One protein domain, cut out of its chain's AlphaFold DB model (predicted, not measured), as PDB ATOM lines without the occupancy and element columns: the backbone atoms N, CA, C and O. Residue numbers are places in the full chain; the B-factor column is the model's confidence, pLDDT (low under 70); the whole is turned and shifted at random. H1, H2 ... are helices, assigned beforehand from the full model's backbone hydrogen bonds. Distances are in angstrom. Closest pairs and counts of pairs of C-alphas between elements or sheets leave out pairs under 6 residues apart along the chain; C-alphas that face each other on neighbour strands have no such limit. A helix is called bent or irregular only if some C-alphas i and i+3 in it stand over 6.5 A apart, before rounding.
ATOM      1  N   VAL A  30      -2.719  11.075 -30.312       61.91
ATOM      2  CA  VAL A  30      -3.103  11.632 -31.610       61.91
ATOM      3  C   VAL A  30      -3.042  10.575 -32.709       61.91
ATOM      4  O   VAL A  30      -3.947  10.501 -33.541       61.91
ATOM      5  N   ARG A  31      -2.012   9.719 -32.716       64.31
ATOM      6  CA  ARG A  31      -1.886   8.647 -33.713       64.31
ATOM      7  C   ARG A  31      -2.914   7.549 -33.468       64.31
ATOM      8  O   ARG A  31      -3.530   7.084 -34.424       64.31
ATOM      9  N   ARG A  32      -3.158   7.204 -32.201       63.25
ATOM     10  CA  ARG A  32      -4.223   6.276 -31.803       63.25
ATOM     11  C   ARG A  32      -5.600   6.807 -32.197       63.25
ATOM     12  O   ARG A  32      -6.337   6.108 -32.880       63.25
ATOM     13  N   HIS A  33      -5.895   8.069 -31.882       63.53
ATOM     14  CA  HIS A  33      -7.149   8.727 -32.250       63.53
ATOM     15  C   HIS A  33      -7.314   8.820 -33.766       63.53
ATOM     16  O   HIS A  33      -8.387   8.560 -34.284       63.53
ATOM     17  N   THR A  34      -6.249   9.116 -34.512       65.00
ATOM     18  CA  THR A  34      -6.305   9.156 -35.982       65.00
ATOM     19  C   THR A  34      -6.545   7.767 -36.577       65.00
ATOM     20  O   THR A  34      -7.307   7.643 -37.529       65.00
ATOM     21  N   LEU A  35      -5.941   6.712 -36.025       61.62
ATOM     22  CA  LEU A  35      -6.170   5.337 -36.479       61.62
ATOM     23  C   LEU A  35      -7.571   4.825 -36.108       61.62
ATOM     24  O   LEU A  35      -8.217   4.177 -36.929       61.62
ATOM     25  N   GLU A  36      -8.061   5.138 -34.906       64.50
ATOM     26  CA  GLU A  36      -9.390   4.731 -34.438       64.50
ATOM     27  C   GLU A  36     -10.509   5.496 -35.163       64.50
ATOM     28  O   GLU A  36     -11.491   4.893 -35.591       64.50
ATOM     29  N   LYS A  37     -10.345   6.810 -35.365       60.66
ATOM     30  CA  LYS A  37     -11.388   7.698 -35.902       60.66
ATOM     31  C   LYS A  37     -11.566   7.593 -37.415       60.66
ATOM     32  O   LYS A  37     -12.619   7.972 -37.915       60.66
ATOM     33  N   ARG A  38     -10.550   7.130 -38.156       60.47
ATOM     34  CA  ARG A  38     -10.574   7.227 -39.622       60.47
ATOM     35  C   ARG A  38     -11.171   6.007 -40.318       60.47
ATOM     36  O   ARG A  38     -11.773   6.220 -41.359       60.47
ATOM     37  N   PHE A  39     -11.074   4.782 -39.778       60.94
ATOM     38  CA  PHE A  39     -11.538   3.606 -40.542       60.94
ATOM     39  C   PHE A  39     -12.051   2.387 -39.765       60.94
ATOM     40  O   PHE A  39     -12.568   1.483 -40.407       60.94
ATOM     41  N   GLY A  40     -11.912   2.280 -38.436       70.75
ATOM     42  CA  GLY A  40     -12.390   1.097 -37.686       70.75
ATOM     43  C   GLY A  40     -11.756  -0.258 -38.075       70.75
ATOM     44  O   GLY A  40     -12.019  -1.269 -37.427       70.75
ATOM     45  N   VAL A  41     -10.885  -0.285 -39.084       78.19
ATOM     46  CA  VAL A  41     -10.169  -1.443 -39.639       78.19
ATOM     47  C   VAL A  41      -8.672  -1.235 -39.410       78.19
ATOM     48  O   VAL A  41      -8.195  -0.095 -39.426       78.19
ATOM     49  N   CYS A  42      -7.901  -2.300 -39.170       83.69
ATOM     50  CA  CYS A  42      -6.456  -2.150 -39.047       83.69
ATOM     51  C   CYS A  42      -5.808  -2.013 -40.429       83.69
ATOM     52  O   CYS A  42      -5.724  -2.980 -41.179       83.69
ATOM     53  N   ILE A  43      -5.274  -0.835 -40.749       82.81
ATOM     54  CA  ILE A  43      -4.530  -0.586 -42.002       82.81
ATOM     55  C   ILE A  43      -3.053  -0.995 -41.869       82.81
ATOM     56  O   ILE A  43      -2.335  -1.148 -42.852       82.81
ATOM     57  N   VAL A  44      -2.585  -1.222 -40.640       83.00
ATOM     58  CA  VAL A  44      -1.203  -1.626 -40.375       83.00
ATOM     59  C   VAL A  44      -0.985  -3.040 -40.916       83.00
ATOM     60  O   VAL A  44      -1.756  -3.934 -40.551       83.00
ATOM     61  N   PRO A  45       0.041  -3.280 -41.752       86.00
ATOM     62  CA  PRO A  45       0.350  -4.626 -42.233       86.00
ATOM     63  C   PRO A  45       0.672  -5.574 -41.075       86.00
ATOM     64  O   PRO A  45       0.155  -6.682 -40.996       86.00
ATOM     65  N   ASN A  46       1.470  -5.097 -40.118       89.25
ATOM     66  CA  ASN A  46       1.779  -5.830 -38.900       89.25
ATOM     67  C   ASN A  46       0.738  -5.513 -37.810       89.25
ATOM     68  O   ASN A  46       0.850  -4.509 -37.098       89.25
ATOM     69  N   LYS A  47      -0.279  -6.378 -37.695       89.94
ATOM     70  CA  LYS A  47      -1.370  -6.245 -36.713       89.94
ATOM     71  C   LYS A  47      -0.858  -6.254 -35.273       89.94
ATOM     72  O   LYS A  47      -1.320  -5.446 -34.469       89.94
ATOM     73  N   TYR A  48       0.149  -7.080 -34.983       91.38
ATOM     74  CA  TYR A  48       0.804  -7.137 -33.675       91.38
ATOM     75  C   TYR A  48       1.368  -5.778 -33.268       91.38
ATOM     76  O   TYR A  48       1.009  -5.255 -32.220       91.38
ATOM     77  N   LYS A  49       2.167  -5.125 -34.125       89.25
ATOM     78  CA  LYS A  49       2.693  -3.783 -33.825       89.25
ATOM     79  C   LYS A  49       1.580  -2.745 -33.696       89.25
ATOM     80  O   LYS A  49       1.635  -1.906 -32.799       89.25
ATOM     81  N   GLY A  50       0.566  -2.814 -34.559       88.44
ATOM     82  CA  GLY A  50      -0.592  -1.925 -34.482       88.44
ATOM     83  C   GLY A  50      -1.343  -2.030 -33.147       88.44
ATOM     84  O   GLY A  50      -1.841  -1.020 -32.654       88.44
ATOM     85  N   CYS A  51      -1.393  -3.224 -32.553       90.62
ATOM     86  CA  CYS A  51      -1.978  -3.439 -31.234       90.62
ATOM     87  C   CYS A  51      -1.005  -3.105 -30.093       90.62
ATOM     88  O   CYS A  51      -1.270  -2.201 -29.313       90.62
ATOM     89  N   VAL A  52       0.136  -3.791 -30.016       90.62
ATOM     90  CA  VAL A  52       1.050  -3.758 -28.860       90.62
ATOM     91  C   VAL A  52       1.794  -2.432 -28.746       90.62
ATOM     92  O   VAL A  52       1.971  -1.915 -27.650       90.62
ATOM     93  N   ILE A  53       2.220  -1.864 -29.879       86.62
ATOM     94  CA  ILE A  53       3.036  -0.642 -29.893       86.62
ATOM     95  C   ILE A  53       2.164   0.599 -30.057       86.62
ATOM     96  O   ILE A  53       2.472   1.640 -29.498       86.62
ATOM     97  N   TRP A  54       1.097   0.534 -30.861       83.12
ATOM     98  CA  TRP A  54       0.260   1.713 -31.144       83.12
ATOM     99  C   TRP A  54      -1.064   1.729 -30.379       83.12
ATOM    100  O   TRP A  54      -1.785   2.726 -30.423       83.12
ATOM    101  N   GLY A  55      -1.405   0.642 -29.686       84.50
ATOM    102  CA  GLY A  55      -2.624   0.541 -28.890       84.50
ATOM    103  C   GLY A  55      -3.914   0.608 -29.706       84.50
ATOM    104  O   GLY A  55      -4.968   0.859 -29.134       84.50
ATOM    105  N   SER A  56      -3.888   0.445 -31.029       86.44
ATOM    106  CA  SER A  56      -5.101   0.609 -31.836       86.44
ATOM    107  C   SER A  56      -6.083  -0.536 -31.589       86.44
ATOM    108  O   SER A  56      -5.765  -1.695 -31.861       86.44
ATOM    109  N   LYS A  57      -7.310  -0.218 -31.151       87.94
ATOM    110  CA  LYS A  57      -8.359  -1.224 -30.895       87.94
ATOM    111  C   LYS A  57      -8.696  -2.059 -32.131       87.94
ATOM    112  O   LYS A  57      -8.880  -3.270 -32.020       87.94
ATOM    113  N   SER A  58      -8.745  -1.440 -33.313       88.50
ATOM    114  CA  SER A  58      -9.011  -2.163 -34.564       88.50
ATOM    115  C   SER A  58      -7.890  -3.152 -34.893       88.50
ATOM    116  O   SER A  58      -8.165  -4.267 -35.324       88.50
ATOM    117  N   CYS A  59      -6.639  -2.786 -34.607       91.00
ATOM    118  CA  CYS A  59      -5.490  -3.670 -34.780       91.00
ATOM    119  C   CYS A  59      -5.386  -4.753 -33.713       91.00
ATOM    120  O   CYS A  59      -4.918  -5.837 -34.031       91.00
ATOM    121  N   CYS A  60      -5.851  -4.508 -32.487       91.94
ATOM    122  CA  CYS A  60      -5.944  -5.557 -31.474       91.94
ATOM    123  C   CYS A  60      -6.979  -6.615 -31.843       91.94
ATOM    124  O   CYS A  60      -6.691  -7.803 -31.742       91.94
ATOM    125  N   ARG A  61      -8.135  -6.204 -32.377       92.06
ATOM    126  CA  ARG A  61      -9.128  -7.145 -32.906       92.06
ATOM    127  C   ARG A  61      -8.549  -8.000 -34.034       92.06
ATOM    128  O   ARG A  61      -8.638  -9.218 -33.959       92.06
ATOM    129  N   ASP A  62      -7.907  -7.381 -35.025       92.94
ATOM    130  CA  ASP A  62      -7.299  -8.123 -36.137       92.94
ATOM    131  C   ASP A  62      -6.112  -8.985 -35.679       92.94
ATOM    132  O   ASP A  62      -5.934 -10.092 -36.172       92.94
ATOM    133  N   CYS A  63      -5.335  -8.531 -34.692       94.38
ATOM    134  CA  CYS A  63      -4.290  -9.346 -34.076       94.38
ATOM    135  C   CYS A  63      -4.872 -10.613 -33.435       94.38
ATOM    136  O   CYS A  63      -4.360 -11.706 -33.671       94.38
ATOM    137  N   CYS A  64      -5.974 -10.490 -32.686       94.19
ATOM    138  CA  CYS A  64      -6.665 -11.648 -32.128       94.19
ATOM    139  C   CYS A  64      -7.262 -12.545 -33.213       94.19
ATOM    140  O   CYS A  64      -7.210 -13.762 -33.076       94.19
ATOM    141  N   THR A  65      -7.769 -11.982 -34.310       93.75
ATOM    142  CA  THR A  65      -8.228 -12.764 -35.465       93.75
ATOM    143  C   THR A  65      -7.096 -13.611 -36.049       93.75
ATOM    144  O   THR A  65      -7.284 -14.806 -36.262       93.75
ATOM    145  N   GLU A  66      -5.909 -13.045 -36.267       93.31
ATOM    146  CA  GLU A  66      -4.746 -13.805 -36.752       93.31
ATOM    147  C   GLU A  66      -4.294 -14.865 -35.736       93.31
ATOM    148  O   GLU A  66      -4.016 -16.009 -36.116       93.31
ATOM    149  N   TYR A  67      -4.298 -14.508 -34.444       94.06
ATOM    150  CA  TYR A  67      -4.038 -15.442 -33.355       94.06
ATOM    151  C   TYR A  67      -5.010 -16.609 -33.421       94.06
ATOM    152  O   TYR A  67      -4.522 -17.718 -33.500       94.06
ATOM    153  N   TYR A  68      -6.333 -16.410 -33.492       92.75
ATOM    154  CA  TYR A  68      -7.331 -17.490 -33.532       92.75
ATOM    155  C   TYR A  68      -7.350 -18.301 -34.831       92.75
ATOM    156  O   TYR A  68      -7.728 -19.472 -34.787       92.75
ATOM    157  N   ASN A  69      -6.866 -17.752 -35.947       93.81
ATOM    158  CA  ASN A  69      -6.783 -18.449 -37.237       93.81
ATOM    159  C   ASN A  69      -5.477 -19.236 -37.458       93.81
ATOM    160  O   ASN A  69      -5.257 -19.755 -38.546       93.81
ATOM    161  N   PHE A  70      -4.609 -19.346 -36.446       91.38
ATOM    162  CA  PHE A  70      -3.318 -20.060 -36.499       91.38
ATOM    163  C   PHE A  70      -2.336 -19.431 -37.494       91.38
ATOM    164  O   PHE A  70      -1.367 -20.064 -37.898       91.38
ATOM    165  N   ARG A  71      -2.567 -18.170 -37.868       92.88
ATOM    166  CA  ARG A  71      -1.698 -17.406 -38.769       92.88
ATOM    167  C   ARG A  71      -0.622 -16.622 -38.023       92.88
ATOM    168  O   ARG A  71       0.326 -16.142 -38.636       92.88
ATOM    169  N   ALA A  72      -0.759 -16.525 -36.704       90.75
ATOM    170  CA  ALA A  72       0.203 -15.915 -35.803       90.75
ATOM    171  C   ALA A  72       0.727 -16.925 -34.764       90.75
ATOM    172  O   ALA A  72       0.014 -17.873 -34.407       90.75
ATOM    173  N   PRO A  73       1.958 -16.724 -34.261       91.38
ATOM    174  CA  PRO A  73       2.518 -17.540 -33.193       91.38
ATOM    175  C   PRO A  73       1.793 -17.320 -31.850       91.38
ATOM    176  O   PRO A  73       1.039 -16.365 -31.656       91.38
ATOM    177  N   GLY A  74       1.952 -18.276 -30.928       88.06
ATOM    178  CA  GLY A  74       1.146 -18.355 -29.702       88.06
ATOM    179  C   GLY A  74       1.341 -17.189 -28.723       88.06
ATOM    180  O   GLY A  74       0.429 -16.871 -27.960       88.06
ATOM    181  N   ASP A  75       2.493 -16.527 -28.784       91.31
ATOM    182  CA  ASP A  75       2.870 -15.344 -28.006       91.31
ATOM    183  C   ASP A  75       2.056 -14.091 -28.368       91.31
ATOM    184  O   ASP A  75       1.931 -13.175 -27.553       91.31
ATOM    185  N   TRP A  76       1.425 -14.066 -29.547       93.56
ATOM    186  CA  TRP A  76       0.546 -12.962 -29.939       93.56
ATOM    187  C   TRP A  76      -0.709 -12.873 -29.077       93.56
ATOM    188  O   TRP A  76      -1.195 -11.769 -28.849       93.56
ATOM    189  N   GLY A  77      -1.226 -14.000 -28.578       91.88
ATOM    190  CA  GLY A  77      -2.439 -14.026 -27.757       91.88
ATOM    191  C   GLY A  77      -2.305 -13.147 -26.509       91.88
ATOM    192  O   GLY A  77      -3.045 -12.172 -26.384       91.88
ATOM    193  N   PRO A  78      -1.330 -13.416 -25.620       93.12
ATOM    194  CA  PRO A  78      -1.074 -12.583 -24.447       93.12
ATOM    195  C   PRO A  78      -0.706 -11.137 -24.798       93.12
ATOM    196  O   PRO A  78      -1.205 -10.207 -24.168       93.12
ATOM    197  N   ALA A  79       0.125 -10.932 -25.825       92.69
ATOM    198  CA  ALA A  79       0.575  -9.598 -26.216       92.69
ATOM    199  C   ALA A  79      -0.574  -8.712 -26.728       92.69
ATOM    200  O   ALA A  79      -0.647  -7.532 -26.393       92.69
ATOM    201  N   CYS A  80      -1.504  -9.288 -27.491       93.44
ATOM    202  CA  CYS A  80      -2.700  -8.609 -27.984       93.44
ATOM    203  C   CYS A  80      -3.905  -8.717 -27.035       93.44
ATOM    204  O   CYS A  80      -4.990  -8.258 -27.390       93.44
ATOM    205  N   GLN A  81      -3.713  -9.279 -25.833       93.38
ATOM    206  CA  GLN A  81      -4.738  -9.449 -24.795       93.38
ATOM    207  C   GLN A  81      -5.964 -10.253 -25.263       93.38
ATOM    208  O   GLN A  81      -7.106  -9.961 -24.906       93.38
ATOM    209  N   CYS A  82      -5.736 -11.280 -26.079       92.00
ATOM    210  CA  CYS A  82      -6.767 -12.196 -26.552       92.00
ATOM    211  C   CYS A  82      -7.065 -13.272 -25.499       92.00
ATOM    212  O   CYS A  82      -6.190 -13.650 -24.715       92.00
ATOM    213  N   ALA A  83      -8.281 -13.822 -25.509       89.88
ATOM    214  CA  ALA A  83      -8.578 -14.996 -24.700       89.88
ATOM    215  C   ALA A  83      -7.759 -16.212 -25.191       89.88
ATOM    216  O   ALA A  83      -7.475 -16.330 -26.389       89.88
ATOM    217  N   PRO A  84      -7.368 -17.132 -24.294       87.25
ATOM    218  CA  PRO A  84      -6.687 -18.356 -24.689       87.25
ATOM    219  C   PRO A  84      -7.567 -19.198 -25.616       87.25
ATOM    220  O   PRO A  84      -8.772 -19.315 -25.420       87.25
ATOM    221  N   ARG A  85      -6.943 -19.850 -26.597       81.94
ATOM    222  CA  ARG A  85      -7.627 -20.758 -27.538       81.94
ATOM    223  C   ARG A  85      -8.260 -21.982 -26.899       81.94
ATOM    224  O   ARG A  85      -9.173 -22.563 -27.471       81.94
ATOM    225  N   TYR A  86      -7.734 -22.388 -25.755       79.62
ATOM    226  CA  TYR A  86      -8.242 -23.506 -24.991       79.62
ATOM    227  C   TYR A  86      -8.657 -22.991 -23.621       79.62
ATOM    228  O   TYR A  86      -7.811 -22.688 -22.780       79.62
TER     229      TYR A  86
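What this domain is: This is residues 30 to 86 of the 152 residues of an uncharacterized protein of Puccinia triticina (isolate 1-1 / race 1 (BBBD)) (UniProt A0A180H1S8). The long helix H3 runs lengthwise through the middle, with the short helices H2 and H4 packed on one side of it. H1 is set crosswise near the beginning of H3 and makes one end of the long shape; the tail through Tyr 86 makes the other. The printed part has 57 residues, with four named helices in the order H1, H2, H3, H4 and no named strand: the class is all helix. It is compact, with a radius of gyration of the C-alphas of 10.9 A, and spans 35 by 16 by 15 A.

Where its parts are: H1, residues 30 to 39, begins at C-alpha 30 (-3.103, 11.632, -31.610) and measures 14.7 A; it is only just irregular, with C-alphas 36 and 39 6.6 A apart. H2 is residues 47 to 52, 8.6 A. H3, residues 57 to 68, measures 16.5 A and ends at C-alpha 68 (-7.331, -17.490, -33.532). H4, residues 76 to 79, 5.0 A, ends at C-alpha 79 (0.575, -9.598, -26.216).

How they stand to each other: H1 and H3 are close but not clearly touching; their closest C-alphas, of Glu 36 and Ser 58, are 6.9 A apart, and their lines are only just about perpendicular, at 71 degrees. H1 is apart from H2 and H4. H2 and H3 touch at a steep tilt of 64 degrees, opposite ways; their closest C-alphas, of Cys 51 and Cys 60, are 4.5 A apart. H3 touches H4 with residues 63 to 67 alone, closest at the C-alphas of Tyr 67 and Gly 77, 6.0 A. H2 and H4 only just touch, with 3 pairs of C-alphas within 8 A, the closest being Val 52 and Ala 79 at 6.4 A. Every O i to N i+4 pair is within hydrogen-bond range in H2 and H3, and 5 of 6 in H1; H4 is too short for such a pair.

The domain as a whole: The C-alphas farthest apart, of Val 30 and Tyr 86, are 36.1 A apart. The printed part has no cut; the link H2 to H3 is tight, and H1 to H2 and H3 to H4 are short. The mean pLDDT of the printed part is 84.5, with residues 30 to 39 under 70.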